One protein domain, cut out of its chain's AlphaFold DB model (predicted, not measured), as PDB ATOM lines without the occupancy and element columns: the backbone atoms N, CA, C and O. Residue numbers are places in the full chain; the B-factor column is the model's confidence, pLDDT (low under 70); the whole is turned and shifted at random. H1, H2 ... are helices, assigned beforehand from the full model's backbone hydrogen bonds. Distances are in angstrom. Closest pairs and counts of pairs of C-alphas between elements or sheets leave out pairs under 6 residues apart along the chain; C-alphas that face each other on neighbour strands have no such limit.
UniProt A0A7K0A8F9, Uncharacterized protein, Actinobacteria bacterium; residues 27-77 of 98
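This is residues 27 to 77 of the 98 residues of an uncharacterized protein of Actinobacteria bacterium (UniProt A0A7K0A8F9). One long helix, H1, makes one side of the model, and three short helices, H2, H3 and H4, fold back one after another past its length, giving a U with a corner between H1 and H2. The turn back is loosely formed: H1 meets H2 only at that corner and comes close to H4 near the open end of the U, while H3 keeps away from it. The printed part has 51 residues with four named helices in the order H1, H2, H3, H4, no named strand, and the class all helix. It is compact, with a radius of gyration of the C-alphas of 10.2 A, and rounded, with spans of 26 by 21 by 20 A.

H1 covers residues 27 to 43 and is 24.8 A long from C-alpha 27 at (199.037, 102.985, 168.321) to C-alpha 43 at (208.655, 125.533, 164.408). H2 covers residues 45 to 53 and is 12.3 A long. H3 covers residues 55 to 61 and is 9.9 A long. H4 covers residues 66 to 75, is 14.3 A long, and ends with C-alpha 75 at (203.101, 109.236, 177.908).

H1 and H2 touch only at the corner by their link, H1 with residues 40 to 42 alone. Their closest C-alphas, those of Ile 41 and Ala 48, are 4.8 A apart, and the two helices run opposite ways at a steep tilt of 58 degrees. H2 and H3 are close but not clearly touching, with the closest C-alphas, those of Trp 51 and Val 58, 6.3 A apart, at a steep tilt of 65 degrees, opposite ways. H3 and H4 touch and form a helical hairpin. The closest C-alphas of this hairpin, those of Leu 59 and Gln 69, are 6.4 A apart, and its helices run opposite ways at a steep tilt of 43 degrees. H4 and H1 are close but not clearly touching: their closest C-alphas, those of Val 72 and Ile 34, are 8.0 A apart. They run the same way at a steep tilt of 68 degrees, only just short of about perpendicular. H1 and H3 are apart, and so are H2 and H4. In H1, H2, H3 and H4 every O i to N i+4 pair is within hydrogen-bond range.

The two C-alphas farthest apart, those of Val 43 and Asp 67, are 27.6 A apart, and the first and last printed C-alphas, those of Ser 27 and Gly 77, are 17.5 A apart. The printed part has no cut. The links H1 to H2, H2 to H3 and H3 to H4 are tight. The mean pLDDT of the printed part is 79.9, with residues 27 to 28 and residue 77 under 70.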
ATOM      1  N   SER A  27     197.963 102.385 167.519       66.44
ATOM      2  CA  SER A  27     199.037 102.985 168.321       66.44
ATOM      3  C   SER A  27     200.160 103.620 167.484       66.44
ATOM      4  O   SER A  27     200.776 104.590 167.937       66.44
ATOM      5  N   ASN A  28     200.390 103.168 166.243       68.75
ATOM      6  CA  ASN A  28     201.341 103.811 165.329       68.75
ATOM      7  C   ASN A  28     200.830 105.157 164.811       68.75
ATOM      8  O   ASN A  28     201.623 106.083 164.658       68.75
ATOM      9  N   VAL A  29     199.522 105.297 164.588       71.31
ATOM     10  CA  VAL A  29     198.904 106.551 164.131       71.31
ATOM     11  C   VAL A  29     198.988 107.611 165.226       71.31
ATOM     12  O   VAL A  29     199.387 108.742 164.957       71.31
ATOM     13  N   VAL A  30     198.708 107.235 166.479       71.94
ATOM     14  CA  VAL A  30     198.881 108.132 167.633       71.94
ATOM     15  C   VAL A  30     200.346 108.552 167.769       71.94
ATOM     16  O   VAL A  30     200.641 109.735 167.921       71.94
ATOM     17  N   ARG A  31     201.285 107.605 167.643       73.06
ATOM     18  CA  ARG A  31     202.722 107.902 167.695       73.06
ATOM     19  C   ARG A  31     203.160 108.844 166.571       73.06
ATOM     20  O   ARG A  31     203.880 109.799 166.846       73.06
ATOM     21  N   ALA A  32     202.719 108.604 165.337       76.25
ATOM     22  CA  ALA A  32     203.016 109.463 164.194       76.25
ATOM     23  C   ALA A  32     202.466 110.882 164.403       76.25
ATOM     24  O   ALA A  32     203.181 111.855 164.172       76.25
ATOM     25  N   MET A  33     201.245 111.003 164.934       80.56
ATOM     26  CA  MET A  33     200.650 112.296 165.270       80.56
ATOM     27  C   MET A  33     201.459 113.043 166.338       80.56
ATOM     28  O   MET A  33     201.648 114.250 166.215       80.56
ATOM     29  N   ILE A  34     201.957 112.353 167.372       79.56
ATOM     30  CA  ILE A  34     202.801 112.972 168.411       79.56
ATOM     31  C   ILE A  34     204.120 113.466 167.818       79.56
ATOM     32  O   ILE A  34     204.552 114.569 168.142       79.56
ATOM     33  N   VAL A  35     204.768 112.671 166.962       83.44
ATOM     34  CA  VAL A  35     206.015 113.080 166.295       83.44
ATOM     35  C   VAL A  35     205.774 114.337 165.466       83.44
ATOM     36  O   VAL A  35     206.466 115.333 165.654       83.44
ATOM     37  N   GLN A  36     204.722 114.336 164.647       83.56
ATOM     38  CA  GLN A  36     204.354 115.492 163.840       83.56
ATOM     39  C   GLN A  36     204.021 116.720 164.705       83.56
ATOM     40  O   GLN A  36     204.436 117.833 164.401       83.56
ATOM     41  N   LEU A  37     203.304 116.532 165.816       83.69
ATOM     42  CA  LEU A  37     203.008 117.599 166.770       83.69
ATOM     43  C   LEU A  37     204.285 118.202 167.368       83.69
ATOM     44  O   LEU A  37     204.365 119.419 167.500       83.69
ATOM     45  N   LYS A  38     205.285 117.382 167.706       82.00
ATOM     46  CA  LYS A  38     206.570 117.866 168.234       82.00
ATOM     47  C   LYS A  38     207.348 118.668 167.197       82.00
ATOM     48  O   LYS A  38     207.887 119.716 167.545       82.00
ATOM     49  N   ASP A  39     207.359 118.214 165.948       87.19
ATOM     50  CA  ASP A  39     207.996 118.945 164.850       87.19
ATOM     51  C   ASP A  39     207.318 120.302 164.627       87.19
ATOM     52  O   ASP A  39     207.988 121.325 164.495       87.19
ATOM     53  N   GLU A  40     205.986 120.346 164.665       84.44
ATOM     54  CA  GLU A  40     205.239 121.595 164.520       84.44
ATOM     55  C   GLU A  40     205.434 122.536 165.717       84.44
ATOM     56  O   GLU A  40     205.629 123.729 165.516       84.44
ATOM     57  N   ILE A  41     205.459 122.023 166.952       85.44
ATOM     58  CA  ILE A  41     205.764 122.810 168.162       85.44
ATOM     59  C   ILE A  41     207.176 123.410 168.099       85.44
ATOM     60  O   ILE A  41     207.397 124.519 168.584       85.44
ATOM     61  N   ALA A  42     208.139 122.698 167.507       83.12
ATOM     62  CA  ALA A  42     209.504 123.197 167.363       83.12
ATOM     63  C   ALA A  42     209.596 124.395 166.401       83.12
ATOM     64  O   ALA A  42     210.490 125.233 166.543       83.12
ATOM     65  N   VAL A  43     208.674 124.487 165.440       88.06
ATOM     66  CA  VAL A  43     208.655 125.533 164.408       88.06
ATOM     67  C   VAL A  43     207.695 126.672 164.769       88.06
ATOM     68  O   VAL A  43     208.027 127.843 164.575       88.06
ATOM     69  N   ASP A  44     206.526 126.358 165.327       86.88
ATOM     70  CA  ASP A  44     205.467 127.308 165.655       86.88
ATOM     71  C   ASP A  44     205.408 127.602 167.164       86.88
ATOM     72  O   ASP A  44     204.907 126.827 167.983       86.88
ATOM     73  N   LYS A  45     205.874 128.801 167.530       83.75
ATOM     74  CA  LYS A  45     205.870 129.295 168.916       83.75
ATOM     75  C   LYS A  45     204.466 129.553 169.472       83.75
ATOM     76  O   LYS A  45     204.290 129.511 170.688       83.75
ATOM     77  N   VAL A  46     203.480 129.834 168.620       85.50
ATOM     78  CA  VAL A  46     202.083 130.022 169.040       85.50
ATOM     79  C   VAL A  46     201.494 128.671 169.413       85.50
ATOM     80  O   VAL A  46     200.913 128.529 170.491       85.50
ATOM     81  N   LEU A  47     201.711 127.660 168.570       84.75
ATOM     82  CA  LEU A  47     201.313 126.291 168.871       84.75
ATOM     83  C   LEU A  47     202.016 125.767 170.129       84.75
ATOM     84  O   LEU A  47     201.359 125.151 170.962       84.75
ATOM     85  N   ALA A  48     203.303 126.071 170.317       83.25
ATOM     86  CA  ALA A  48     204.030 125.734 171.541       83.25
ATOM     87  C   ALA A  48     203.384 126.349 172.795       83.25
ATOM     88  O   ALA A  48     203.159 125.651 173.781       83.25
ATOM     89  N   GLY A  49     203.011 127.634 172.752       82.31
ATOM     90  CA  GLY A  49     202.315 128.293 173.864       82.31
ATOM     91  C   GLY A  49     200.943 127.681 174.164       82.31
ATOM     92  O   GLY A  49     200.581 127.495 175.330       82.31
ATOM     93  N   ARG A  50     200.195 127.309 173.116       84.50
ATOM     94  CA  ARG A  50     198.907 126.608 173.249       84.50
ATOM     95  C   ARG A  50     199.079 125.187 173.774       84.50
ATOM     96  O   ARG A  50     198.265 124.746 174.572       84.50
ATOM     97  N   TRP A  51     200.133 124.484 173.373       86.12
ATOM     98  CA  TRP A  51     200.454 123.154 173.888       86.12
ATOM     99  C   TRP A  51     200.778 123.180 175.383       86.12
ATOM    100  O   TRP A  51     200.354 122.294 176.119       86.12
ATOM    101  N   GLU A  52     201.483 124.208 175.854       82.69
ATOM    102  CA  GLU A  52     201.764 124.371 177.283       82.69
ATOM    103  C   GLU A  52     200.516 124.749 178.094       82.69
ATOM    104  O   GLU A  52     200.338 124.251 179.206       82.69
ATOM    105  N   SER A  53     199.645 125.599 177.546       82.81
ATOM    106  CA  SER A  53     198.470 126.110 178.268       82.81
ATOM    107  C   SER A  53     197.266 125.163 178.198       82.81
ATOM    108  O   SER A  53     196.572 124.950 179.190       82.81
ATOM    109  N   GLU A  54     197.006 124.588 177.023       84.94
ATOM    110  CA  GLU A  54     195.772 123.872 176.682       84.94
ATOM    111  C   GLU A  54     196.035 122.617 175.818       84.94
ATOM    112  O   GLU A  54     195.471 122.464 174.727       84.94
ATOM    113  N   PRO A  55     196.849 121.648 176.280       82.12
ATOM    114  CA  PRO A  55     197.239 120.509 175.451       82.12
ATOM    115  C   PRO A  55     196.050 119.620 175.057       82.12
ATOM    116  O   PRO A  55     196.023 119.085 173.954       82.12
ATOM    117  N   ARG A  56     195.016 119.501 175.907       82.94
ATOM    118  CA  ARG A  56     193.783 118.756 175.577       82.94
ATOM    119  C   ARG A  56     193.040 119.366 174.391       82.94
ATOM    120  O   ARG A  56     192.547 118.627 173.547       82.94
ATOM    121  N   VAL A  57     192.985 120.697 174.312       84.81
ATOM    122  CA  VAL A  57     192.342 121.409 173.197       84.81
ATOM    123  C   VAL A  57     193.134 121.172 171.918       84.81
ATOM    124  O   VAL A  57     192.549 120.804 170.906       84.81
ATOM    125  N   VAL A  58     194.466 121.264 171.982       86.12
ATOM    126  CA  VAL A  58     195.340 120.975 170.835       86.12
ATOM    127  C   VAL A  58     195.170 119.531 170.343       86.12
ATOM    128  O   VAL A  58     195.100 119.300 169.137       86.12
ATOM    129  N   LEU A  59     195.054 118.549 171.245       84.31
ATOM    130  CA  LEU A  59     194.797 117.154 170.858       84.31
ATOM    131  C   LEU A  59     193.380 116.949 170.301       84.31
ATOM    132  O   LEU A  59     193.206 116.193 169.344       84.31
ATOM    133  N   ALA A  60     192.375 117.625 170.863       83.31
ATOM    134  CA  ALA A  60     190.995 117.563 170.388       83.31
ATOM    135  C   ALA A  60     190.839 118.167 168.981       83.31
ATOM    136  O   ALA A  60     190.174 117.571 168.137       83.31
ATOM    137  N   GLU A  61     191.497 119.298 168.701       83.56
ATOM    138  CA  GLU A  61     191.540 119.930 167.370       83.56
ATOM    139  C   GLU A  61     192.147 118.999 166.309       83.56
ATOM    140  O   GLU A  61     191.774 119.062 165.139       83.56
ATOM    141  N   ARG A  62     193.033 118.085 166.719       79.00
ATOM    142  CA  ARG A  62     193.617 117.049 165.849       79.00
ATOM    143  C   ARG A  62     192.772 115.781 165.737       79.00
ATOM    144  O   ARG A  62     193.203 114.814 165.117       79.00
ATOM    145  N   GLY A  63     191.569 115.778 166.310       75.62
ATOM    146  CA  GLY A  63     190.625 114.666 166.218       75.62
ATOM    147  C   GLY A  63     190.909 113.515 167.183       75.62
ATOM    148  O   GLY A  63     190.345 112.434 167.013       75.62
ATOM    149  N   LEU A  64     191.758 113.715 168.197       77.88
ATOM    150  CA  LEU A  64     192.023 112.689 169.202       77.88
ATOM    151  C   LEU A  64     190.875 112.635 170.222       77.88
ATOM    152  O   LEU A  64     190.529 113.651 170.829       77.88
ATOM    153  N   ILE A  65     190.290 111.456 170.439       78.12
ATOM    154  CA  ILE A  65     189.204 111.280 171.418       78.12
ATOM    155  C   ILE A  65     189.732 111.362 172.866       78.12
ATOM    156  O   ILE A  65     190.897 111.025 173.092       78.12
ATOM    157  N   PRO A  66     188.899 111.755 173.854       78.56
ATOM    158  CA  PRO A  66     189.337 112.027 175.229       78.56
ATOM    159  C   PRO A  66     190.170 110.914 175.878       78.56
ATOM    160  O   PRO A  66     191.213 111.201 176.458       78.56
ATOM    161  N   ASP A  67     189.773 109.650 175.702       73.00
ATOM    162  CA  ASP A  67     190.480 108.494 176.269       73.00
ATOM    163  C   ASP A  67     191.945 108.420 175.794       73.00
ATOM    164  O   ASP A  67     192.850 108.167 176.585       73.00
ATOM    165  N   TYR A  68     192.205 108.724 174.517       73.38
ATOM    166  CA  TYR A  68     193.563 108.755 173.964       73.38
ATOM    167  C   TYR A  68     194.304 110.040 174.305       73.38
ATOM    168  O   TYR A  68     195.526 110.015 174.422       73.38
ATOM    169  N   GLN A  69     193.601 111.158 174.506       80.88
ATOM    170  CA  GLN A  69     194.246 112.364 175.027       80.88
ATOM    171  C   GLN A  69     194.888 112.071 176.380       80.88
ATOM    172  O   GLN A  69     196.016 112.493 176.620       80.88
ATOM    173  N   ASP A  70     194.208 111.294 177.227       78.12
ATOM    174  CA  ASP A  70     194.768 110.875 178.503       78.12
ATOM    175  C   ASP A  70     195.970 109.933 178.338       78.12
ATOM    176  O   ASP A  70     196.942 110.033 179.082       78.12
ATOM    177  N   GLU A  71     195.973 109.035 177.358       73.56
ATOM    178  CA  GLU A  71     197.154 108.202 177.100       73.56
ATOM    179  C   GLU A  71     198.352 109.020 176.603       73.56
ATOM    180  O   GLU A  71     199.467 108.838 177.095       73.56
ATOM    181  N   VAL A  72     198.128 109.969 175.689       77.00
ATOM    182  CA  VAL A  72     199.179 110.855 175.167       77.00
ATOM    183  C   VAL A  72     199.737 111.748 176.271       77.00
ATOM    184  O   VAL A  72     200.951 111.861 176.432       77.00
ATOM    185  N   LEU A  73     198.866 112.347 177.080       79.25
ATOM    186  CA  LEU A  73     199.276 113.187 178.200       79.25
ATOM    187  C   LEU A  73     200.002 112.381 179.289       79.25
ATOM    188  O   LEU A  73     200.933 112.907 179.897       79.25
ATOM    189  N   LYS A  74     199.634 111.113 179.528       73.88
ATOM    190  CA  LYS A  74     200.380 110.208 180.427       73.88
ATOM    191  C   LYS A  74     201.758 109.886 179.865       73.88
ATOM    192  O   LYS A  74     202.736 109.963 180.601       73.88
ATOM    193  N   ALA A  75     201.843 109.565 178.574       71.75
ATOM    194  CA  ALA A  75     203.101 109.236 177.908       71.75
ATOM    195  C   ALA A  75     204.083 110.418 177.881       71.75
ATOM    196  O   ALA A  75     205.280 110.225 178.073       71.75
ATOM    197  N   GLU A  76     203.581 111.644 177.719       72.00
ATOM    198  CA  GLU A  76     204.384 112.872 177.796       72.00
ATOM    199  C   GLU A  76     204.724 113.285 179.244       72.00
ATOM    200  O   GLU A  76     205.344 114.325 179.458       72.00
ATOM    201  N   GLY A  77     204.310 112.507 180.254       67.38
ATOM    202  CA  GLY A  77     204.542 112.820 181.668       67.38
ATOM    203  C   GLY A  77     203.767 114.044 182.167       67.38
ATOM    204  O   GLY A  77     204.132 114.635 183.182       67.38
TER     205      GLY A  77